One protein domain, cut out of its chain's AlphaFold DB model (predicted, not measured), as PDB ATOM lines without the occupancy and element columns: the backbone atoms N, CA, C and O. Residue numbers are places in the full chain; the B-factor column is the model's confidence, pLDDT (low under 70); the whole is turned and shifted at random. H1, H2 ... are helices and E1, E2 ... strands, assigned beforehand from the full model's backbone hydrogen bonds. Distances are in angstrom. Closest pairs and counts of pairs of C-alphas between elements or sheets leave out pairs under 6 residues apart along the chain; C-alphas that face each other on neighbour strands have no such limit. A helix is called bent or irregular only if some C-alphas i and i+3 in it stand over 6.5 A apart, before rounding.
ATOM      1  N   HIS A 174     171.958 145.433 156.264       66.81
ATOM      2  CA  HIS A 174     171.754 146.859 156.077       66.81
ATOM      3  C   HIS A 174     171.627 147.238 154.590       66.81
ATOM      4  O   HIS A 174     170.832 148.122 154.263       66.81
ATOM      5  N   PHE A 175     172.312 146.562 153.663       73.75
ATOM      6  CA  PHE A 175     172.043 146.709 152.227       73.75
ATOM      7  C   PHE A 175     170.617 146.258 151.882       73.75
ATOM      8  O   PHE A 175     169.923 146.963 151.144       73.75
ATOM      9  N   LEU A 176     170.154 145.137 152.454       74.62
ATOM     10  CA  LEU A 176     168.780 144.660 152.270       74.62
ATOM     11  C   LEU A 176     167.757 145.682 152.776       74.62
ATOM     12  O   LEU A 176     166.911 146.118 152.001       74.62
ATOM     13  N   PHE A 177     167.865 146.110 154.038       73.25
ATOM     14  CA  PHE A 177     166.927 147.066 154.635       73.25
ATOM     15  C   PHE A 177     166.898 148.400 153.881       73.25
ATOM     16  O   PHE A 177     165.823 148.923 153.599       73.25
ATOM     17  N   ASN A 178     168.056 148.925 153.473       74.31
ATOM     18  CA  ASN A 178     168.097 150.150 152.672       74.31
ATOM     19  C   ASN A 178     167.451 149.975 151.298       74.31
ATOM     20  O   ASN A 178     166.790 150.893 150.818       74.31
ATOM     21  N   SER A 179     167.640 148.817 150.664       83.50
ATOM     22  CA  SER A 179     167.022 148.531 149.367       83.50
ATOM     23  C   SER A 179     165.502 148.437 149.486       83.50
ATOM     24  O   SER A 179     164.798 148.918 148.605       83.50
ATOM     25  N   LEU A 180     164.986 147.883 150.588       85.12
ATOM     26  CA  LEU A 180     163.546 147.840 150.858       85.12
ATOM     27  C   LEU A 180     162.950 149.238 151.072       85.12
ATOM     28  O   LEU A 180     161.861 149.501 150.580       85.12
ATOM     29  N   ASN A 181     163.672 150.152 151.726       83.75
ATOM     30  CA  ASN A 181     163.205 151.534 151.897       83.75
ATOM     31  C   ASN A 181     163.099 152.284 150.562       83.75
ATOM     32  O   ASN A 181     162.106 152.968 150.330       83.75
ATOM     33  N   VAL A 182     164.090 152.126 149.675       84.94
ATOM     34  CA  VAL A 182     164.045 152.705 148.317       84.94
ATOM     35  C   VAL A 182     162.921 152.076 147.499       84.94
ATOM     36  O   VAL A 182     162.214 152.770 146.780       84.94
ATOM     37  N   LEU A 183     162.717 150.763 147.620       89.25
ATOM     38  CA  LEU A 183     161.591 150.106 146.967       89.25
ATOM     39  C   LEU A 183     160.254 150.680 147.455       89.25
ATOM     40  O   LEU A 183     159.387 150.946 146.631       89.25
ATOM     41  N   ASN A 184     160.102 150.904 148.762       88.62
ATOM     42  CA  ASN A 184     158.870 151.440 149.334       88.62
ATOM     43  C   ASN A 184     158.550 152.848 148.806       88.62
ATOM     44  O   ASN A 184     157.406 153.096 148.442       88.62
ATOM     45  N   SER A 185     159.545 153.736 148.687       87.06
ATOM     46  CA  SER A 185     159.326 155.066 148.094       87.06
ATOM     47  C   SER A 185     158.990 154.985 146.603       87.06
ATOM     48  O   SER A 185     158.096 155.677 146.126       87.06
ATOM     49  N   LEU A 186     159.648 154.084 145.862       88.75
ATOM     50  CA  LEU A 186     159.372 153.892 144.438       88.75
ATOM     51  C   LEU A 186     157.975 153.320 144.173       88.75
ATOM     52  O   LEU A 186     157.410 153.616 143.128       88.75
ATOM     53  N   ILE A 187     157.412 152.500 145.070       91.50
ATOM     54  CA  ILE A 187     156.054 151.954 144.897       91.50
ATOM     55  C   ILE A 187     155.020 153.082 144.826       91.50
ATOM     56  O   ILE A 187     154.085 152.989 144.032       91.50
ATOM     57  N   GLU A 188     155.200 154.138 145.621       87.69
ATOM     58  CA  GLU A 188     154.295 155.289 145.651       87.69
ATOM     59  C   GLU A 188     154.581 156.283 144.513       87.69
ATOM     60  O   GLU A 188     153.648 156.750 143.863       87.69
ATOM     61  N   GLU A 189     155.853 156.584 144.233       88.50
ATOM     62  CA  GLU A 189     156.237 157.612 143.251       88.50
ATOM     63  C   GLU A 189     156.244 157.117 141.794       88.50
ATOM     64  O   GLU A 189     155.833 157.839 140.884       88.50
ATOM     65  N   ASN A 190     156.756 155.907 141.544       90.12
ATOM     66  CA  ASN A 190     156.924 155.348 140.201       90.12
ATOM     67  C   ASN A 190     156.880 153.801 140.217       90.12
ATOM     68  O   ASN A 190     157.926 153.139 140.297       90.12
ATOM     69  N   PRO A 191     155.682 153.203 140.075       91.94
ATOM     70  CA  PRO A 191     155.494 151.753 140.142       91.94
ATOM     71  C   PRO A 191     156.315 150.949 139.119       91.94
ATOM     72  O   PRO A 191     156.797 149.856 139.432       91.94
ATOM     73  N   GLU A 192     156.537 151.477 137.910       92.19
ATOM     74  CA  GLU A 192     157.389 150.815 136.908       92.19
ATOM     75  C   GLU A 192     158.852 150.764 137.364       92.19
ATOM     76  O   GLU A 192     159.523 149.727 137.255       92.19
ATOM     77  N   ALA A 193     159.356 151.864 137.934       88.94
ATOM     78  CA  ALA A 193     160.683 151.893 138.531       88.94
ATOM     79  C   ALA A 193     160.778 150.925 139.724       88.94
ATOM     80  O   ALA A 193     161.776 150.214 139.834       88.94
ATOM     81  N   ALA A 194     159.741 150.802 140.557       92.75
ATOM     82  CA  ALA A 194     159.699 149.822 141.648       92.75
ATOM     83  C   ALA A 194     159.797 148.366 141.148       92.75
ATOM     84  O   ALA A 194     160.552 147.549 141.695       92.75
ATOM     85  N   GLN A 195     159.095 148.029 140.060       92.06
ATOM     86  CA  GLN A 195     159.164 146.699 139.444       92.06
ATOM     87  C   GLN A 195     160.565 146.408 138.878       92.06
ATOM     88  O   GLN A 195     161.133 145.324 139.088       92.06
ATOM     89  N   LYS A 196     161.164 147.397 138.203       91.75
ATOM     90  CA  LYS A 196     162.542 147.314 137.706       91.75
ATOM     91  C   LYS A 196     163.542 147.163 138.854       91.75
ATOM     92  O   LYS A 196     164.432 146.314 138.767       91.75
ATOM     93  N   PHE A 197     163.369 147.921 139.938       92.44
ATOM     94  CA  PHE A 197     164.195 147.852 141.142       92.44
ATOM     95  C   PHE A 197     164.148 146.453 141.764       92.44
ATOM     96  O   PHE A 197     165.191 145.845 141.992       92.44
ATOM     97  N   THR A 198     162.951 145.893 141.942       91.94
ATOM     98  CA  THR A 198     162.753 144.536 142.483       91.94
ATOM     99  C   THR A 198     163.441 143.475 141.622       91.94
ATOM    100  O   THR A 198     164.116 142.578 142.135       91.94
ATOM    101  N   THR A 199     163.340 143.601 140.298       93.00
ATOM    102  CA  THR A 199     164.003 142.692 139.350       93.00
ATOM    103  C   THR A 199     165.526 142.773 139.460       93.00
ATOM    104  O   THR A 199     166.204 141.743 139.493       93.00
ATOM    105  N   LEU A 200     166.080 143.986 139.527       91.81
ATOM    106  CA  LEU A 200     167.519 144.205 139.699       91.81
ATOM    107  C   LEU A 200     168.007 143.681 141.053       91.81
ATOM    108  O   LEU A 200     169.033 143.006 141.103       91.81
ATOM    109  N   LEU A 201     167.247 143.912 142.128       90.50
ATOM    110  CA  LEU A 201     167.549 143.405 143.464       90.50
ATOM    111  C   LEU A 201     167.600 141.873 143.461       90.50
ATOM    112  O   LEU A 201     168.586 141.290 143.910       90.50
ATOM    113  N   SER A 202     166.603 141.209 142.867       90.00
ATOM    114  CA  SER A 202     166.589 139.748 142.721       90.00
ATOM    115  C   SER A 202     167.804 139.231 141.942       90.00
ATOM    116  O   SER A 202     168.429 138.259 142.364       90.00
ATOM    117  N   LYS A 203     168.189 139.896 140.841       90.12
ATOM    118  CA  LYS A 203     169.394 139.546 140.066       90.12
ATOM    119  C   LYS A 203     170.672 139.683 140.895       90.12
ATOM    120  O   LYS A 203     171.528 138.806 140.816       90.12
ATOM    121  N   VAL A 204     170.780 140.739 141.706       88.25
ATOM    122  CA  VAL A 204     171.931 140.948 142.592       88.25
ATOM    123  C   VAL A 204     172.042 139.809 143.609       88.25
ATOM    124  O   VAL A 204     173.078 139.153 143.680       88.25
ATOM    125  N   TYR A 205     170.964 139.511 144.341       84.56
ATOM    126  CA  TYR A 205     170.969 138.429 145.333       84.56
ATOM    127  C   TYR A 205     171.204 137.058 144.706       84.56
ATOM    128  O   TYR A 205     171.962 136.258 145.250       84.56
ATOM    129  N   ARG A 206     170.593 136.789 143.549       83.94
ATOM    130  CA  ARG A 206     170.786 135.533 142.826       83.94
ATOM    131  C   ARG A 206     172.253 135.312 142.484       83.94
ATOM    132  O   ARG A 206     172.772 134.249 142.794       83.94
ATOM    133  N   TYR A 207     172.931 136.317 141.933       85.44
ATOM    134  CA  TYR A 207     174.356 136.209 141.632       85.44
ATOM    135  C   TYR A 207     175.187 135.928 142.891       85.44
ATOM    136  O   TYR A 207     175.977 134.988 142.898       85.44
ATOM    137  N   VAL A 208     174.967 136.677 143.979       81.06
ATOM    138  CA  VAL A 208     175.687 136.470 145.251       81.06
ATOM    139  C   VAL A 208     175.506 135.039 145.773       81.06
ATOM    140  O   VAL A 208     176.461 134.422 146.245       81.06
ATOM    141  N   LEU A 209     174.295 134.486 145.656       74.81
ATOM    142  CA  LEU A 209     173.995 133.115 146.069       74.81
ATOM    143  C   LEU A 209     174.606 132.066 145.125       74.81
ATOM    144  O   LEU A 209     175.154 131.073 145.602       74.81
ATOM    145  N   GLU A 210     174.557 132.282 143.809       76.25
ATOM    146  CA  GLU A 210     175.075 131.356 142.791       76.25
ATOM    147  C   GLU A 210     176.604 131.271 142.775       76.25
ATOM    148  O   GLU A 210     177.162 130.198 142.539       76.25
ATOM    149  N   GLN A 211     177.307 132.378 143.041       71.06
ATOM    150  CA  GLN A 211     178.773 132.382 143.034       71.06
ATOM    151  C   GLN A 211     179.393 131.888 144.348       71.06
ATOM    152  O   GLN A 211     180.612 131.729 144.420       71.06
ATOM    153  N   LYS A 212     178.585 131.590 145.377       62.28
ATOM    154  CA  LYS A 212     179.055 131.145 146.700       62.28
ATOM    155  C   LYS A 212     179.919 129.878 146.649       62.28
ATOM    156  O   LYS A 212     180.793 129.703 147.493       62.28
ATOM    157  N   SER A 213     179.686 129.004 145.671       58.69
ATOM    158  CA  SER A 213     180.425 127.748 145.486       58.69
ATOM    159  C   SER A 213     181.583 127.845 144.489       58.69
ATOM    160  O   SER A 213     182.314 126.869 144.317       58.69
ATOM    161  N   LYS A 214     181.774 128.991 143.821       68.44
ATOM    162  CA  LYS A 214     182.826 129.162 142.812       68.44
ATOM    163  C   LYS A 214     184.053 129.849 143.407       68.44
ATOM    164  O   LYS A 214     183.961 130.907 144.022       68.44
ATOM    165  N   GLU A 215     185.232 129.284 143.161       70.12
ATOM    166  CA  GLU A 215     186.504 129.907 143.557       70.12
ATOM    167  C   GLU A 215     186.871 131.094 142.654       70.12
ATOM    168  O   GLU A 215     187.435 132.082 143.124       70.12
ATOM    169  N   LEU A 216     186.524 131.008 141.364       82.12
ATOM    170  CA  LEU A 216     186.831 131.996 140.332       82.12
ATOM    171  C   LEU A 216     185.671 132.157 139.346       82.12
ATOM    172  O   LEU A 216     185.088 131.169 138.898       82.12
ATOM    173  N   VAL A 217     185.425 133.396 138.930       88.94
ATOM    174  CA  VAL A 217     184.471 133.777 137.871       88.94
ATOM    175  C   VAL A 217     185.198 134.530 136.764       88.94
ATOM    176  O   VAL A 217     186.330 134.981 136.969       88.94
ATOM    177  N   SER A 218     184.623 134.604 135.559       93.00
ATOM    178  CA  SER A 218     185.208 135.476 134.529       93.00
ATOM    179  C   SER A 218     185.100 136.944 134.929       93.00
ATOM    180  O   SER A 218     184.185 137.356 135.639       93.00
ATOM    181  N   VAL A 219     186.049 137.744 134.448       94.44
ATOM    182  CA  VAL A 219     185.967 139.204 134.535       94.44
ATOM    183  C   VAL A 219     184.685 139.691 133.865       94.44
ATOM    184  O   VAL A 219     184.050 140.602 134.375       94.44
ATOM    185  N   GLU A 220     184.257 139.055 132.774       94.50
ATOM    186  CA  GLU A 220     182.971 139.337 132.131       94.50
ATOM    187  C   GLU A 220     181.762 139.164 133.060       94.50
ATOM    188  O   GLU A 220     180.947 140.082 133.172       94.50
ATOM    189  N   GLU A 221     181.653 138.019 133.743       91.81
ATOM    190  CA  GLU A 221     180.576 137.744 134.703       91.81
ATOM    191  C   GLU A 221     180.552 138.821 135.793       91.81
ATOM    192  O   GLU A 221     179.505 139.404 136.081       91.81
ATOM    193  N   GLU A 222     181.726 139.150 136.330       94.25
ATOM    194  CA  GLU A 222     181.862 140.088 137.438       94.25
ATOM    195  C   GLU A 222     181.610 141.548 137.010       94.25
ATOM    196  O   GLU A 222     180.992 142.320 137.743       94.25
ATOM    197  N   LEU A 223     181.999 141.938 135.790       95.62
ATOM    198  CA  LEU A 223     181.671 143.247 135.213       95.62
ATOM    199  C   LEU A 223     180.174 143.380 134.903       95.62
ATOM    200  O   LEU A 223     179.594 144.446 135.121       95.62
ATOM    201  N   ASN A 224     179.528 142.324 134.403       94.44
ATOM    202  CA  ASN A 224     178.082 142.322 134.155       94.44
ATOM    203  C   ASN A 224     177.290 142.423 135.463       94.44
ATOM    204  O   ASN A 224     176.304 143.168 135.549       94.44
ATOM    205  N   PHE A 225     177.761 141.739 136.503       92.88
ATOM    206  CA  PHE A 225     177.232 141.899 137.846       92.88
ATOM    207  C   PHE A 225     177.446 143.325 138.376       92.88
ATOM    208  O   PHE A 225     176.482 143.961 138.800       92.88
ATOM    209  N   ALA A 226     178.657 143.880 138.257       94.38
ATOM    210  CA  ALA A 226     178.965 145.258 138.646       94.38
ATOM    211  C   ALA A 226     178.051 146.288 137.957       94.38
ATOM    212  O   ALA A 226     177.530 147.184 138.619       94.38
ATOM    213  N   LYS A 227     177.780 146.139 136.652       94.62
ATOM    214  CA  LYS A 227     176.821 146.989 135.916       94.62
ATOM    215  C   LYS A 227     175.411 146.894 136.494       94.62
ATOM    216  O   LYS A 227     174.758 147.918 136.695       94.62
ATOM    217  N   THR A 228     174.947 145.677 136.776       93.19
ATOM    218  CA  THR A 228     173.625 145.430 137.373       93.19
ATOM    219  C   THR A 228     173.527 146.080 138.754       93.19
ATOM    220  O   THR A 228     172.581 146.818 139.024       93.19
ATOM    221  N   TYR A 229     174.543 145.874 139.593       91.81
ATOM    222  CA  TYR A 229     174.644 146.455 140.927       91.81
ATOM    223  C   TYR A 229     174.661 147.991 140.886       91.81
ATOM    224  O   TYR A 229     173.861 148.634 141.560       91.81
ATOM    225  N   MET A 230     175.495 148.599 140.039       92.12
ATOM    226  CA  MET A 230     175.563 150.060 139.910       92.12
ATOM    227  C   MET A 230     174.280 150.665 139.334       92.12
ATOM    228  O   MET A 230     173.913 151.774 139.711       92.12
ATOM    229  N   THR A 231     173.565 149.940 138.468       92.12
ATOM    230  CA  THR A 231     172.246 150.370 137.977       92.12
ATOM    231  C   THR A 231     171.229 150.422 139.114       92.12
ATOM    232  O   THR A 231     170.510 151.407 139.230       92.12
ATOM    233  N   LEU A 232     171.209 149.405 139.981       90.88
ATOM    234  CA  LEU A 232     170.363 149.382 141.176       90.88
ATOM    235  C   LEU A 232     170.701 150.548 142.121       90.88
ATOM    236  O   LEU A 232     169.811 151.268 142.561       90.88
ATOM    237  N   VAL A 233     171.990 150.777 142.392       89.25
ATOM    238  CA  VAL A 233     172.451 151.871 143.265       89.25
ATOM    239  C   VAL A 233     172.096 153.247 142.686       89.25
ATOM    240  O   VAL A 233     171.683 154.135 143.430       89.25
ATOM    241  N   ARG A 234     172.200 153.435 141.366       89.69
ATOM    242  CA  ARG A 234     171.805 154.685 140.693       89.69
ATOM    243  C   ARG A 234     170.328 155.023 140.851       89.69
ATOM    244  O   ARG A 234     169.997 156.195 140.818       89.69
ATOM    245  N   MET A 235     169.448 154.053 141.090       87.31
ATOM    246  CA  MET A 235     168.040 154.364 141.378       87.31
ATOM    247  C   MET A 235     167.860 155.106 142.711       87.31
ATOM    248  O   MET A 235     166.842 155.750 142.903       87.31
ATOM    249  N   ARG A 236     168.850 155.043 143.614       84.38
ATOM    250  CA  ARG A 236     168.865 155.783 144.885       84.38
ATOM    251  C   ARG A 236     169.590 157.129 144.799       84.38
ATOM    252  O   ARG A 236     169.233 158.052 145.515       84.38
ATOM    253  N   PHE A 237     170.667 157.202 144.019       85.19
ATOM    254  CA  PHE A 237     171.555 158.376 143.962       85.19
ATOM    255  C   PHE A 237     171.447 159.165 142.651       85.19
ATOM    256  O   PHE A 237     172.183 160.133 142.449       85.19
ATOM    257  N   GLU A 238     170.552 158.741 141.762       83.56
ATOM    258  CA  GLU A 238     170.259 159.357 140.471       83.56
ATOM    259  C   GLU A 238     171.542 159.637 139.665       83.56
ATOM    260  O   GLU A 238     172.387 158.755 139.474       83.56
ATOM    261  N   ASN A 239     171.710 160.882 139.217       83.88
ATOM    262  CA  ASN A 239     172.836 161.340 138.410       83.88
ATOM    263  C   ASN A 239     174.111 161.612 139.227       83.88
ATOM    264  O   ASN A 239     175.130 161.996 138.660       83.88
ATOM    265  N   SER A 240     174.100 161.367 140.541       90.38
ATOM    266  CA  SER A 240     175.244 161.629 141.429       90.38
ATOM    267  C   SER A 240     176.329 160.541 141.365       90.38
ATOM    268  O   SER A 240     177.307 160.591 142.111       90.38
ATOM    269  N   ILE A 241     176.166 159.523 140.506       92.75
ATOM    270  CA  ILE A 241     177.118 158.417 140.343       92.75
ATOM    271  C   ILE A 241     177.489 158.213 138.873       92.75
ATOM    272  O   ILE A 241     176.710 157.701 138.054       92.75
ATOM    273  N   VAL A 242     178.753 158.480 138.564       94.06
ATOM    274  CA  VAL A 242     179.373 158.192 137.270       94.06
ATOM    275  C   VAL A 242     180.106 156.856 137.369       94.06
ATOM    276  O   VAL A 242     180.947 156.652 138.239       94.06
ATOM    277  N   PHE A 243     179.763 155.920 136.486       95.38
ATOM    278  CA  PHE A 243     180.324 154.574 136.449       95.38
ATOM    279  C   PHE A 243     180.817 154.285 135.035       95.38
ATOM    280  O   PHE A 243     180.014 154.237 134.101       95.38
ATOM    281  N   GLU A 244     182.129 154.120 134.898       95.69
ATOM    282  CA  GLU A 244     182.823 153.935 133.625       95.69
ATOM    283  C   GLU A 244     183.586 152.606 133.631       95.69
ATOM    284  O   GLU A 244     184.290 152.275 134.587       95.69
ATOM    285  N   ILE A 245     183.468 151.847 132.543       95.19
ATOM    286  CA  ILE A 245     184.231 150.616 132.319       95.19
ATOM    287  C   ILE A 245     184.983 150.783 131.000       95.19
ATOM    288  O   ILE A 245     184.363 151.071 129.975       95.19
ATOM    289  N   ALA A 246     186.303 150.610 131.028       93.31
ATOM    290  CA  ALA A 246     187.131 150.652 129.829       93.31
ATOM    291  C   ALA A 246     186.842 149.454 128.904       93.31
ATOM    292  O   ALA A 246     186.451 148.378 129.360       93.31
ATOM    293  N   GLN A 247     187.010 149.642 127.595       85.81
ATOM    294  CA  GLN A 247     186.677 148.617 126.594       85.81
ATOM    295  C   GLN A 247     187.784 147.567 126.405       85.81
ATOM    296  O   GLN A 247     187.511 146.466 125.937       85.81
ATOM    297  N   ASP A 248     189.017 147.876 126.800       89.69
ATOM    298  CA  ASP A 248     190.239 147.089 126.592       89.69
ATOM    299  C   ASP A 248     190.537 146.100 127.738       89.69
ATOM    300  O   ASP A 248     191.689 145.829 128.081       89.69
ATOM    301  N   ILE A 249     189.490 145.536 128.345       92.44
ATOM    302  CA  ILE A 249     189.612 144.565 129.437       92.44
ATOM    303  C   ILE A 249     189.562 143.138 128.878       92.44
ATOM    304  O   ILE A 249     188.709 142.790 128.064       92.44
ATOM    305  N   ASN A 250     190.441 142.261 129.361       91.56
ATOM    306  CA  ASN A 250     190.392 140.837 129.064       91.56
ATOM    307  C   ASN A 250     189.222 140.165 129.806       91.56
ATOM    308  O   ASN A 250     189.359 139.690 130.934       91.56
ATOM    309  N   PHE A 251     188.083 140.075 129.126       91.19
ATOM    310  CA  PHE A 251     186.844 139.468 129.621       91.19
ATOM    311  C   PHE A 251     186.975 137.988 130.020       91.19
ATOM    312  O   PHE A 251     186.267 137.530 130.919       91.19
ATOM    313  N   GLN A 252     187.909 137.249 129.409       89.62
ATOM    314  CA  GLN A 252     188.123 135.817 129.664       89.62
ATOM    315  C   GLN A 252     189.014 135.539 130.881       89.62
ATOM    316  O   GLN A 252     189.045 134.409 131.385       89.62
ATOM    317  N   ALA A 253     189.733 136.553 131.372       92.06
ATOM    318  CA  ALA A 253     190.497 136.436 132.604       92.06
ATOM    319  C   ALA A 253     189.573 136.119 133.794       92.06
ATOM    320  O   ALA A 253     188.353 136.280 133.738       92.06
ATOM    321  N   LYS A 254     190.159 135.622 134.880       90.88
ATOM    322  CA  LYS A 254     189.459 135.191 136.087       90.88
ATOM    323  C   LYS A 254     189.745 136.118 137.259       90.88
ATOM    324  O   LYS A 254     190.865 136.600 137.415       90.88
ATOM    325  N   VAL A 255     188.736 136.310 138.096       92.50
ATOM    326  CA  VAL A 255     188.803 137.061 139.354       92.50
ATOM    327  C   VAL A 255     188.052 136.308 140.445       92.50
ATOM    328  O   VAL A 255     187.223 135.439 140.171       92.50
ATOM    329  N   VAL A 256     188.362 136.638 141.694       88.50
ATOM    330  CA  VAL A 256     187.628 136.123 142.852       88.50
ATOM    331  C   VAL A 256     186.191 136.678 142.829       88.50
ATOM    332  O   VAL A 256     186.039 137.904 142.755       88.50
ATOM    333  N   PRO A 257     185.143 135.838 142.923       87.75
ATOM    334  CA  PRO A 257     183.763 136.304 142.828       87.75
ATOM    335  C   PRO A 257     183.386 137.317 143.908       87.75
ATOM    336  O   PRO A 257     183.894 137.257 145.033       87.75
ATOM    337  N   CYS A 258     182.495 138.241 143.560       87.19
ATOM    338  CA  CYS A 258     182.020 139.363 144.374       87.19
ATOM    339  C   CYS A 258     183.114 140.375 144.776       87.19
ATOM    340  O   CYS A 258     182.876 141.250 145.609       87.19
ATOM    341  N   SER A 259     184.318 140.313 144.186       90.44
ATOM    342  CA  SER A 259     185.379 141.294 144.483       90.44
ATOM    343  C   SER A 259     184.985 142.702 144.045       90.44
ATOM    344  O   SER A 259     185.174 143.649 144.804       90.44
ATOM    345  N   LEU A 260     184.408 142.849 142.844       92.62
ATOM    346  CA  LEU A 260     183.947 144.153 142.364       92.62
ATOM    347  C   LEU A 260     182.812 144.687 143.237       92.62
ATOM    348  O   LEU A 260     182.855 145.854 143.598       92.62
ATOM    349  N   GLN A 261     181.870 143.838 143.661       88.94
ATOM    350  CA  GLN A 261     180.809 144.233 144.595       88.94
ATOM    351  C   GLN A 261     181.361 144.924 145.838       88.94
ATOM    352  O   GLN A 261     180.973 146.045 146.144       88.94
ATOM    353  N   LEU A 262     182.292 144.259 146.528       87.12
ATOM    354  CA  LEU A 262     182.866 144.742 147.779       87.12
ATOM    355  C   LEU A 262     183.607 146.069 147.577       87.12
ATOM    356  O   LEU A 262     183.562 146.943 148.440       87.12
ATOM    357  N   LEU A 263     184.277 146.249 146.435       91.25
ATOM    358  CA  LEU A 263     184.958 147.503 146.104       91.25
ATOM    359  C   LEU A 263     183.976 148.635 145.776       91.25
ATOM    360  O   LEU A 263     184.169 149.756 146.244       91.25
ATOM    361  N   LEU A 264     182.913 148.344 145.026       91.94
ATOM    362  CA  LEU A 264     181.863 149.311 144.696       91.94
ATOM    363  C   LEU A 264     181.082 149.732 145.943       91.94
ATOM    364  O   LEU A 264     180.858 150.920 146.165       91.94
ATOM    365  N   GLU A 265     180.732 148.775 146.796       87.69
ATOM    366  CA  GLU A 265     180.075 149.026 148.073       87.69
ATOM    367  C   GLU A 265     180.949 149.902 148.979       87.69
ATOM    368  O   GLU A 265     180.465 150.886 149.539       87.69
ATOM    369  N   ASN A 266     182.252 149.607 149.066       86.69
ATOM    370  CA  ASN A 266     183.199 150.447 149.798       86.69
ATOM    371  C   ASN A 266     183.232 151.879 149.240       86.69
ATOM    372  O   ASN A 266     183.191 152.831 150.024       86.69
ATOM    373  N   ALA A 267     183.252 152.051 147.915       89.81
ATOM    374  CA  ALA A 267     183.210 153.375 147.299       89.81
ATOM    375  C   ALA A 267     181.929 154.140 147.690       89.81
ATOM    376  O   ALA A 267     182.006 155.301 148.081       89.81
ATOM    377  N   ILE A 268     180.763 153.492 147.687       88.62
ATOM    378  CA  ILE A 268     179.485 154.134 148.048       88.62
ATOM    379  C   ILE A 268     179.403 154.450 149.552       88.62
ATOM    380  O   ILE A 268     178.870 155.479 149.982       88.62
ATOM    381  N   LYS A 269     179.917 153.549 150.389       84.38
ATOM    382  CA  LYS A 269     179.830 153.647 151.848       84.38
ATOM    383  C   LYS A 269     180.709 154.764 152.398       84.38
ATOM    384  O   LYS A 269     180.258 155.512 153.270       84.38
ATOM    385  N   HIS A 270     181.930 154.881 151.880       84.25
ATOM    386  CA  HIS A 270     182.958 155.773 152.416       84.25
ATOM    387  C   HIS A 270     182.969 157.174 151.811       84.25
ATOM    388  O   HIS A 270     183.531 158.068 152.443       84.25
ATOM    389  N   ASN A 271     182.323 157.387 150.661       88.44
ATOM    390  CA  ASN A 271     182.321 158.683 149.988       88.44
ATOM    391  C   ASN A 271     180.988 159.420 150.128       88.44
ATOM    392  O   ASN A 271     179.921 158.805 150.091       88.44
ATOM    393  N   GLN A 272     181.039 160.738 150.294       88.62
ATOM    394  CA  GLN A 272     179.890 161.611 150.092       88.62
ATOM    395  C   GLN A 272     179.445 161.521 148.624       88.62
ATOM    396  O   GLN A 272     180.271 161.340 147.737       88.62
ATOM    397  N   ILE A 273     178.135 161.556 148.387       90.62
ATOM    398  CA  ILE A 273     177.544 161.428 147.052       90.62
ATOM    399  C   ILE A 273     176.447 162.486 146.961       90.62
ATOM    400  O   ILE A 273     175.404 162.328 147.598       90.62
ATOM    401  N   THR A 274     176.704 163.570 146.230       88.88
ATOM    402  CA  THR A 274     175.722 164.631 145.945       88.88
ATOM    403  C   THR A 274     175.781 165.018 144.471       88.88
ATOM    404  O   THR A 274     176.710 164.628 143.761       88.88
ATOM    405  N   GLN A 275     174.801 165.790 143.997       87.25
ATOM    406  CA  GLN A 275     174.811 166.276 142.618       87.25
ATOM    407  C   GLN A 275     175.956 167.272 142.367       87.25
ATOM    408  O   GLN A 275     176.542 167.247 141.287       87.25
ATOM    409  N   GLU A 276     176.336 168.096 143.355       87.44
ATOM    410  CA  GLU A 276     177.479 169.017 143.220       87.44
ATOM    411  C   GLU A 276     178.832 168.293 143.281       87.44
ATOM    412  O   GLU A 276     179.841 168.801 142.797       87.44
ATOM    413  N   SER A 277     178.857 167.102 143.884       88.94
ATOM    414  CA  SER A 277     180.060 166.306 144.106       88.94
ATOM    415  C   SER A 277     179.789 164.830 143.785       88.94
ATOM    416  O   SER A 277     179.637 164.012 144.698       88.94
ATOM    417  N   PRO A 278     179.709 164.463 142.490       92.50
ATOM    418  CA  PRO A 278     179.375 163.105 142.093       92.50
ATOM    419  C   PRO A 278     180.513 162.122 142.391       92.50
ATOM    420  O   PRO A 278     181.704 162.431 142.250       92.50
ATOM    421  N   LEU A 279     180.138 160.892 142.744       95.00
ATOM    422  CA  LEU A 279     181.067 159.775 142.883       95.00
ATOM    423  C   LEU A 279     181.402 159.231 141.493       95.00
ATOM    424  O   LEU A 279     180.525 158.744 140.778       95.00
ATOM    425  N   VAL A 280     182.677 159.282 141.121       95.56
ATOM    426  CA  VAL A 280     183.184 158.776 139.843       95.56
ATOM    427  C   VAL A 280     183.935 157.485 140.101       95.56
ATOM    428  O   VAL A 280     184.990 157.507 140.728       95.56
ATOM    429  N   VAL A 281     183.413 156.369 139.599       96.31
ATOM    430  CA  VAL A 281     184.037 155.048 139.688       96.31
ATOM    431  C   VAL A 281     184.451 154.584 138.297       96.31
ATOM    432  O   VAL A 281     183.622 154.525 137.388       96.31
ATOM    433  N   LYS A 282     185.723 154.212 138.138       97.19
ATOM    434  CA  LYS A 282     186.270 153.698 136.878       97.19
ATOM    435  C   LYS A 282     186.858 152.309 137.071       97.19
ATOM    436  O   LYS A 282     187.581 152.070 138.040       97.19
ATOM    437  N   ILE A 283     186.570 151.413 136.133       97.44
ATOM    438  CA  ILE A 283     187.167 150.080 136.061       97.44
ATOM    439  C   ILE A 283     187.934 149.960 134.749       97.44
ATOM    440  O   ILE A 283     187.368 150.161 133.676       97.44
ATOM    441  N   PHE A 284     189.216 149.625 134.831       97.00
ATOM    442  CA  PHE A 284     190.078 149.448 133.665       97.00
ATOM    443  C   PHE A 284     191.139 148.386 133.936       97.00
ATOM    444  O   PHE A 284     191.407 148.030 135.086       97.00
ATOM    445  N   GLN A 285     191.751 147.864 132.881       95.12
ATOM    446  CA  GLN A 285     192.861 146.932 133.014       95.12
ATOM    447  C   GLN A 285     194.191 147.682 132.914       95.12
ATOM    448  O   GLN A 285     194.384 148.525 132.045       95.12
ATOM    449  N   LYS A 286     195.142 147.355 133.795       94.56
ATOM    450  CA  LYS A 286     196.529 147.826 133.697       94.56
ATOM    451  C   LYS A 286     197.469 146.639 133.851       94.56
ATOM    452  O   LYS A 286     197.645 146.105 134.946       94.56
ATOM    453  N   GLY A 287     198.064 146.206 132.741       91.25
ATOM    454  CA  GLY A 287     198.908 145.013 132.709       91.25
ATOM    455  C   GLY A 287     198.138 143.764 133.148       91.25
ATOM    456  O   GLY A 287     197.150 143.387 132.522       91.25
ATOM    457  N   GLN A 288     198.593 143.135 134.234       91.56
ATOM    458  CA  GLN A 288     198.015 141.912 134.809       91.56
ATOM    459  C   GLN A 288     197.018 142.181 135.947       91.56
ATOM    460  O   GLN A 288     196.730 141.276 136.729       91.56
ATOM    461  N   TYR A 289     196.514 143.409 136.064       95.31
ATOM    462  CA  TYR A 289     195.594 143.805 137.122       95.31
ATOM    463  C   TYR A 289     194.320 144.421 136.552       95.31
ATOM    464  O   TYR A 289     194.366 145.224 135.619       95.31
ATOM    465  N   LEU A 290     193.194 144.083 137.171       97.19
ATOM    466  CA  LEU A 290     191.943 144.815 137.054       97.19
ATOM    467  C   LEU A 290     191.938 145.905 138.125       97.19
ATOM    468  O   LEU A 290     192.003 145.612 139.319       97.19
ATOM    469  N   VAL A 291     191.903 147.161 137.702       96.62
ATOM    470  CA  VAL A 291     191.984 148.322 138.586       96.62
ATOM    471  C   VAL A 291     190.597 148.919 138.751       96.62
ATOM    472  O   VAL A 291     189.932 149.237 137.767       96.62
ATOM    473  N   VAL A 292     190.176 149.087 140.003       96.69
ATOM    474  CA  VAL A 292     188.959 149.812 140.374       96.69
ATOM    475  C   VAL A 292     189.384 151.080 141.090       96.69
ATOM    476  O   VAL A 292     190.086 151.008 142.098       96.69
ATOM    477  N   THR A 293     188.976 152.236 140.577       96.00
ATOM    478  CA  THR A 293     189.306 153.533 141.170       96.00
ATOM    479  C   THR A 293     188.060 154.364 141.412       96.00
ATOM    480  O   THR A 293     187.133 154.332 140.605       96.00
ATOM    481  N   ASN A 294     188.061 155.144 142.490       95.25
ATOM    482  CA  ASN A 294     187.071 156.181 142.748       95.25
ATOM    483  C   ASN A 294     187.730 157.493 143.186       95.25
ATOM    484  O   ASN A 294     188.803 157.476 143.793       95.25
ATOM    485  N   ASN A 295     187.072 158.623 142.926       93.75
ATOM    486  CA  ASN A 295     187.452 159.893 143.545       93.75
ATOM    487  C   ASN A 295     187.218 159.832 145.068       93.75
ATOM    488  O   ASN A 295     186.252 159.233 145.541       93.75
ATOM    489  N   ASN A 296     188.143 160.392 145.842       87.25
ATOM    490  CA  ASN A 296     188.173 160.285 147.299       87.25
ATOM    491  C   ASN A 296     187.452 161.483 147.945       87.25
ATOM    492  O   ASN A 296     187.984 162.588 147.978       87.25
ATOM    493  N   GLN A 297     186.252 161.247 148.469       88.25
ATOM    494  CA  GLN A 297     185.352 162.230 149.081       88.25
ATOM    495  C   GLN A 297     184.876 161.741 150.465       88.25
ATOM    496  O   GLN A 297     183.696 161.448 150.645       88.25
ATOM    497  N   PRO A 298     185.772 161.567 151.450       83.19
ATOM    498  CA  PRO A 298     185.468 160.849 152.688       83.19
ATOM    499  C   PRO A 298     184.315 161.482 153.486       83.19
ATOM    500  O   PRO A 298     184.324 162.680 153.758       83.19
ATOM    501  N   LYS A 299     183.348 160.671 153.935       81.44
ATOM    502  CA  LYS A 299     182.282 161.141 154.842       81.44
ATOM    503  C   LYS A 299     182.853 161.552 156.204       81.44
ATOM    504  O   LYS A 299     183.652 160.823 156.786       81.44
ATOM    505  N   ALA A 300     182.363 162.665 156.758       65.62
ATOM    506  CA  ALA A 300     182.819 163.227 158.037       65.62
ATOM    507  C   ALA A 300     182.564 162.326 159.266       65.62
ATOM    508  O   ALA A 300     183.248 162.454 160.277       65.62
ATOM    509  N   VAL A 301     181.608 161.389 159.188       56.28
ATOM    510  CA  VAL A 301     181.274 160.464 160.283       56.28
ATOM    511  C   VAL A 301     181.417 159.024 159.799       56.28
ATOM    512  O   VAL A 301     180.474 158.429 159.281       56.28
ATOM    513  N   ILE A 302     182.599 158.433 159.975       53.34
ATOM    514  CA  ILE A 302     182.776 156.986 159.807       53.34
ATOM    515  C   ILE A 302     182.683 156.358 161.199       53.34
ATOM    516  O   ILE A 302     183.660 156.338 161.949       53.34
ATOM    517  N   LYS A 303     181.509 155.821 161.563       46.84
ATOM    518  CA  LYS A 303     181.419 154.862 162.676       46.84
ATOM    519  C   LYS A 303     182.302 153.671 162.310       46.84
ATOM    520  O   LYS A 303     181.939 152.926 161.408       46.84
ATOM    521  N   HIS A 304     183.463 153.572 162.960       42.47
ATOM    522  CA  HIS A 304     184.412 152.452 162.995       42.47
ATOM    523  C   HIS A 304     184.079 151.293 162.029       42.47
ATOM    524  O   HIS A 304     183.615 150.229 162.437       42.47
ATOM    525  N   SER A 305     184.289 151.489 160.724       49.12
ATOM    526  CA  SER A 305     184.196 150.378 159.783       49.12
ATOM    527  C   SER A 305     185.517 149.634 159.860       49.12
ATOM    528  O   SER A 305     186.530 150.054 159.298       49.12
ATOM    529  N   ILE A 306     185.518 148.527 160.587       48.94
ATOM    530  CA  ILE A 306     186.575 147.531 160.467       48.94
ATOM    531  C   ILE A 306     186.646 147.213 158.964       48.94
ATOM    532  O   ILE A 306     185.608 146.946 158.358       48.94
ATOM    533  N   GLY A 307     187.814 147.344 158.331       61.28
ATOM    534  CA  GLY A 307     188.018 147.213 156.877       61.28
ATOM    535  C   GLY A 307     187.813 145.792 156.330       61.28
ATOM    536  O   GLY A 307     188.577 145.339 155.480       61.28
ATOM    537  N   VAL A 308     186.801 145.084 156.834       65.56
ATOM    538  CA  VAL A 308     186.488 143.670 156.620       65.56
ATOM    539  C   VAL A 308     186.380 143.354 155.133       65.56
ATOM    540  O   VAL A 308     186.947 142.365 154.694       65.56
ATOM    541  N   GLY A 309     185.753 144.220 154.326       70.62
ATOM    542  CA  GLY A 309     185.610 143.987 152.885       70.62
ATOM    543  C   GLY A 309     186.951 143.874 152.152       70.62
ATOM    544  O   GLY A 309     187.166 142.939 151.386       70.62
ATOM    545  N   LEU A 310     187.893 144.781 152.430       79.44
ATOM    546  CA  LEU A 310     189.213 144.770 151.794       79.44
ATOM    547  C   LEU A 310     190.107 143.648 152.339       79.44
ATOM    548  O   LEU A 310     190.842 143.022 151.575       79.44
ATOM    549  N   VAL A 311     190.027 143.374 153.644       78.81
ATOM    550  CA  VAL A 311     190.720 142.240 154.274       78.81
ATOM    551  C   VAL A 311     190.244 140.921 153.659       78.81
ATOM    552  O   VAL A 311     191.077 140.104 153.271       78.81
ATOM    553  N   ASN A 312     188.931 140.758 153.466       74.94
ATOM    554  CA  ASN A 312     188.341 139.576 152.841       74.94
ATOM    555  C   ASN A 312     188.827 139.392 151.398       74.94
ATOM    556  O   ASN A 312     189.173 138.278 151.007       74.94
ATOM    557  N   ILE A 313     188.897 140.470 150.608       83.81
ATOM    558  CA  ILE A 313     189.455 140.407 149.250       83.81
ATOM    559  C   ILE A 313     190.918 139.944 149.305       83.81
ATOM    560  O   ILE A 313     191.268 138.967 148.646       83.81
ATOM    561  N   LYS A 314     191.763 140.593 150.117       84.00
ATOM    562  CA  LYS A 314     193.193 140.251 150.238       84.00
ATOM    563  C   LYS A 314     193.408 138.787 150.620       84.00
ATOM    564  O   LYS A 314     194.189 138.099 149.970       84.00
ATOM    565  N   GLN A 315     192.680 138.300 151.624       76.50
ATOM    566  CA  GLN A 315     192.769 136.911 152.077       76.50
ATOM    567  C   GLN A 315     192.373 135.921 150.978       76.50
ATOM    568  O   GLN A 315     193.084 134.943 150.759       76.50
ATOM    569  N   ARG A 316     191.288 136.182 150.236       74.75
ATOM    570  CA  ARG A 316     190.847 135.286 149.153       74.75
ATOM    571  C   ARG A 316     191.836 135.242 147.991       74.75
ATOM    572  O   ARG A 316     192.064 134.169 147.444       74.75
ATOM    573  N   TYR A 317     192.451 136.369 147.638       83.00
ATOM    574  CA  TYR A 317     193.498 136.382 146.613       83.00
ATOM    575  C   TYR A 317     194.777 135.674 147.075       83.00
ATOM    576  O   TYR A 317     195.341 134.913 146.293       83.00
ATOM    577  N   ALA A 318     195.181 135.833 148.341       76.38
ATOM    578  CA  ALA A 318     196.368 135.176 148.898       76.38
ATOM    579  C   ALA A 318     196.284 133.635 148.882       76.38
ATOM    580  O   ALA A 318     197.309 132.961 148.824       76.38
ATOM    581  N   LEU A 319     195.072 133.065 148.893       69.44
ATOM    582  CA  LEU A 319     194.862 131.618 148.744       69.44
ATOM    583  C   LEU A 319     195.073 131.115 147.305       69.44
ATOM    584  O   LEU A 319     195.258 129.918 147.102       69.44
ATOM    585  N   LEU A 320     195.021 132.004 146.309       72.75
ATOM    586  CA  LEU A 320     194.960 131.644 144.887       72.75
ATOM    587  C   LEU A 320     196.171 132.127 144.083       72.75
ATOM    588  O   LEU A 320     196.451 131.599 143.006       72.75
ATOM    589  N   THR A 321     196.885 133.147 144.556       77.69
ATOM    590  CA  THR A 321     198.048 133.702 143.867       77.69
ATOM    591  C   THR A 321     199.030 134.336 144.848       77.69
ATOM    592  O   THR A 321     198.638 134.866 145.880       77.69
ATOM    593  N   ALA A 322     200.318 134.313 144.496       76.50
ATOM    594  CA  ALA A 322     201.362 135.047 145.213       76.50
ATOM    595  C   ALA A 322     201.370 136.555 144.893       76.50
ATOM    596  O   ALA A 322     202.132 137.301 145.497       76.50
ATOM    597  N   ARG A 323     200.576 137.008 143.910       84.81
ATOM    598  CA  ARG A 323     200.439 138.433 143.582       84.81
ATOM    599  C   ARG A 323     199.474 139.087 144.561       84.81
ATOM    600  O   ARG A 323     198.325 138.664 144.666       84.81
ATOM    601  N   ASP A 324     199.928 140.138 145.225       87.50
ATOM    602  CA  ASP A 324     199.115 140.840 146.209       87.50
ATOM    603  C   ASP A 324     198.025 141.707 145.573       87.50
ATOM    604  O   ASP A 324     198.144 142.209 144.453       87.50
ATOM    605  N   VAL A 325     196.952 141.916 146.338       91.75
ATOM    606  CA  VAL A 325     195.968 142.964 146.060       91.75
ATOM    607  C   VAL A 325     196.523 144.287 146.576       91.75
ATOM    608  O   VAL A 325     196.633 144.506 147.790       91.75
ATOM    609  N   GLU A 326     196.857 145.175 145.646       93.31
ATOM    610  CA  GLU A 326     197.446 146.479 145.939       93.31
ATOM    611  C   GLU A 326     196.361 147.519 146.202       93.31
ATOM    612  O   GLU A 326     195.315 147.538 145.550       93.31
ATOM    613  N   VAL A 327     196.624 148.405 147.161       91.81
ATOM    614  CA  VAL A 327     195.725 149.503 147.515       91.81
ATOM    615  C   VAL A 327     196.527 150.786 147.502       91.81
ATOM    616  O   VAL A 327     197.476 150.935 148.266       91.81
ATOM    617  N   GLU A 328     196.121 151.706 146.642       91.38
ATOM    618  CA  GLU A 328     196.735 153.013 146.481       91.38
ATOM    619  C   GLU A 328     195.728 154.070 146.919       91.38
ATOM    620  O   GLU A 328     194.602 154.135 146.424       91.38
ATOM    621  N   LYS A 329     196.126 154.907 147.877       88.06
ATOM    622  CA  LYS A 329     195.318 156.033 148.337       88.06
ATOM    623  C   LYS A 329     196.103 157.316 148.127       88.06
ATOM    624  O   LYS A 329     197.197 157.471 148.656       88.06
ATOM    625  N   SER A 330     195.509 158.231 147.380       86.88
ATOM    626  CA  SER A 330     195.990 159.594 147.181       86.88
ATOM    627  C   SER A 330     194.983 160.589 147.761       86.88
ATOM    628  O   SER A 330     193.912 160.202 148.235       86.88
ATOM    629  N   VAL A 331     195.321 161.879 147.730       82.75
ATOM    630  CA  VAL A 331     194.405 162.946 148.163       82.75
ATOM    631  C   VAL A 331     193.133 162.938 147.309       82.75
ATOM    632  O   VAL A 331     192.036 163.034 147.853       82.75
ATOM    633  N   SER A 332     193.273 162.748 145.993       86.50
ATOM    634  CA  SER A 332     192.182 162.844 145.018       86.50
ATOM    635  C   SER A 332     191.496 161.517 144.694       86.50
ATOM    636  O   SER A 332     190.306 161.519 144.395       86.50
ATOM    637  N   ASN A 333     192.208 160.388 144.761       92.00
ATOM    638  CA  ASN A 333     191.714 159.083 144.311       92.00
ATOM    639  C   ASN A 333     192.043 157.949 145.288       92.00
ATOM    640  O   ASN A 333     193.106 157.932 145.914       92.00
ATOM    641  N   PHE A 334     191.155 156.960 145.341       93.31
ATOM    642  CA  PHE A 334     191.363 155.666 145.980       93.31
ATOM    643  C   PHE A 334     191.288 154.569 144.916       93.31
ATOM    644  O   PHE A 334     190.312 154.504 144.168       93.31
ATOM    645  N   SER A 335     192.309 153.718 144.832       94.38
ATOM    646  CA  SER A 335     192.419 152.683 143.806       94.38
ATOM    647  C   SER A 335     192.793 151.333 144.415       94.38
ATOM    648  O   SER A 335     193.674 151.237 145.267       94.38
ATOM    649  N   VAL A 336     192.140 150.269 143.949       95.75
ATOM    650  CA  VAL A 336     192.457 148.883 144.311       95.75
ATOM    651  C   VAL A 336     192.773 148.100 143.045       95.75
ATOM    652  O   VAL A 336     192.004 148.132 142.084       95.75
ATOM    653  N   LYS A 337     193.903 147.387 143.047       96.50
ATOM    654  CA  LYS A 337     194.346 146.562 141.920       96.50
ATOM    655  C   LYS A 337     194.176 145.086 142.261       96.50
ATOM    656  O   LYS A 337     194.810 144.571 143.181       96.50
ATOM    657  N   LEU A 338     193.327 144.407 141.500       96.06
ATOM    658  CA  LEU A 338     193.048 142.981 141.629       96.06
ATOM    659  C   LEU A 338     193.867 142.194 140.596       96.06
ATOM    660  O   LEU A 338     193.721 142.464 139.404       96.06
ATOM    661  N   PRO A 339     194.702 141.220 140.994       94.88
ATOM    662  CA  PRO A 339     195.422 140.380 140.040       94.88
ATOM    663  C   PRO A 339     194.468 139.611 139.111       94.88
ATOM    664  O   PRO A 339     193.582 138.898 139.572       94.88
ATOM    665  N   LEU A 340     194.680 139.693 137.798       93.31
ATOM    666  CA  LEU A 340     193.981 138.866 136.815       93.31
ATOM    667  C   LEU A 340     194.543 137.440 136.825       93.31
ATOM    668  O   LEU A 340     195.758 137.223 136.751       93.31
ATOM    669  N   LEU A 341     193.656 136.452 136.907       89.25
ATOM    670  CA  LEU A 341     193.983 135.027 136.992       89.25
ATOM    671  C   LEU A 341     193.634 134.324 135.669       89.25
ATOM    672  O   LEU A 341     192.744 134.748 134.942       89.25
ATOM    673  N   THR A 342     194.328 133.243 135.321       77.31
ATOM    674  CA  THR A 342     194.223 132.605 133.985       77.31
ATOM    675  C   THR A 342     193.652 131.185 134.013       77.31
ATOM    676  O   THR A 342     193.688 130.479 133.011       77.31
ATOM    677  N   LYS A 343     193.084 130.741 135.144       62.03
ATOM    678  CA  LYS A 343     192.500 129.391 135.319       62.03
ATOM    679  C   LYS A 343     193.503 128.223 135.177       62.03
ATOM    680  O   LYS A 343     193.093 127.086 134.968       62.03
ATOM    681  N   ARG A 344     194.810 128.468 135.355       47.25
ATOM    682  CA  ARG A 344     195.825 127.429 135.621       47.25
ATOM    683  C   ARG A 344     196.454 127.618 137.003       47.25
ATOM    684  O   ARG A 344     197.651 127.834 137.120       47.25
ATOM    685  N   VAL A 345     195.661 127.482 138.058       44.97
ATOM    686  CA  VAL A 345     196.169 126.706 139.193       44.97
ATOM    687  C   VAL A 345     195.613 125.327 138.916       44.97
ATOM    688  O   VAL A 345     194.420 125.087 139.081       44.97
ATOM    689  N   LYS A 346     196.437 124.475 138.298       39.53
ATOM    690  CA  LYS A 346     196.056 123.087 138.058       39.53
ATOM    691  C   LYS A 346     195.609 122.530 139.406       39.53
ATOM    692  O   LYS A 346     196.372 122.573 140.365       39.53
TER     693      LYS A 346
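Overview. This is residues 174 to 346 of the 514 residues of an uncharacterized protein of Galbibacter marinus (UniProt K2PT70). A twisted sheet of five strands has helices H3, H4 and H5 over one face, making two layers, and no named helix over the other. Outside this body, H1 and H2 form a helical hairpin, with H2 packed on H3 away from the sheet. Along the 173 printed residues the order is H1 H2 H3 E1 H4 E2 E3 H5 E4 E5; the mixed sheet runs E1 E2 E3 E5 E4, and the class is mixed, helices and strands. The whole is compact, with a radius of gyration of the C-alphas of 16.4 A and spans of 53 by 37 by 33 A.

Along the chain. Find C-alpha 174 at (171.754, 146.859, 156.077), where H1 begins; it runs to residue 189, 22.8 A. H2, residues 191 to 213, spans 35.0 A and is only just irregular, C-alphas 210 and 213 being 7.0 A apart. H3, residues 219 to 240, spans 25.8 A; it has a kink of 83 degrees near residue 234 and is irregular, C-alphas 236 and 239 being 9.4 A apart. Next come E1, residues 241 to 245, 13.3 A; H4, residues 259 to 270, 16.7 A; E2, residues 279 to 286, 21.6 A; and E3, residues 289 to 295, 19.1 A. H5, residues 308 to 318, spans 15.1 A, and E4, residues 326 to 329, 10.1 A. E5, residues 333 to 339, spans 19.5 A and ends at C-alpha 339, (195.422, 140.380, 140.040).

Arrangement. Look first at the sheet: E1 and E2 are parallel, with N 242 and O 279 2.8 A apart, within hydrogen-bond range. The hairpin E2 and E3 is antiparallel, with N 282 and O 293 at 2.8 A. E3 and E5 are antiparallel, with N 290 and O 338 at 2.8 A, and so is the hairpin E4 and E5, with N 328 and O 335 at 2.8 A. E1, H4, E2 form a strand-helix-strand unit, two parallel neighbour strands with a helix between, its crossover left-handed; E3, H5, E4 form a split one, with E5 between the strands, right-handed. H3 lies over E1 at a height over the sheet of 8.9 A, and H4 over E2 and E3 at 9.2 A, on the same face. H4 touches H3, closest C-alphas Gln 261 and Ala 226 at 6.3 A, and H5, closest C-alphas Leu 262 and Gly 309 at 5.8 A. H2 touches H3 with its residues 197 to 207 alone, closest C-alphas Leu 200 and Leu 232 at 6.1 A, and H1, closest C-alphas Ala 194 and Leu 186 at 4.9 A. Every O i to N i+4 pair is within hydrogen-bond range in H4 and H5, and 11 of 12 in H1, 17 of 19 in H2 and 15 of 18 in H3.

Size, cuts and confidence. The C-alphas of Glu 188 and Lys 346, the two farthest apart, are 53.3 A apart. The printed part has no cut; the links E1 to H4 and E3 to H5 are long. Confidence is under 70 at residues 174, 212 to 214, 300 to 308, 319 and 343 to 346.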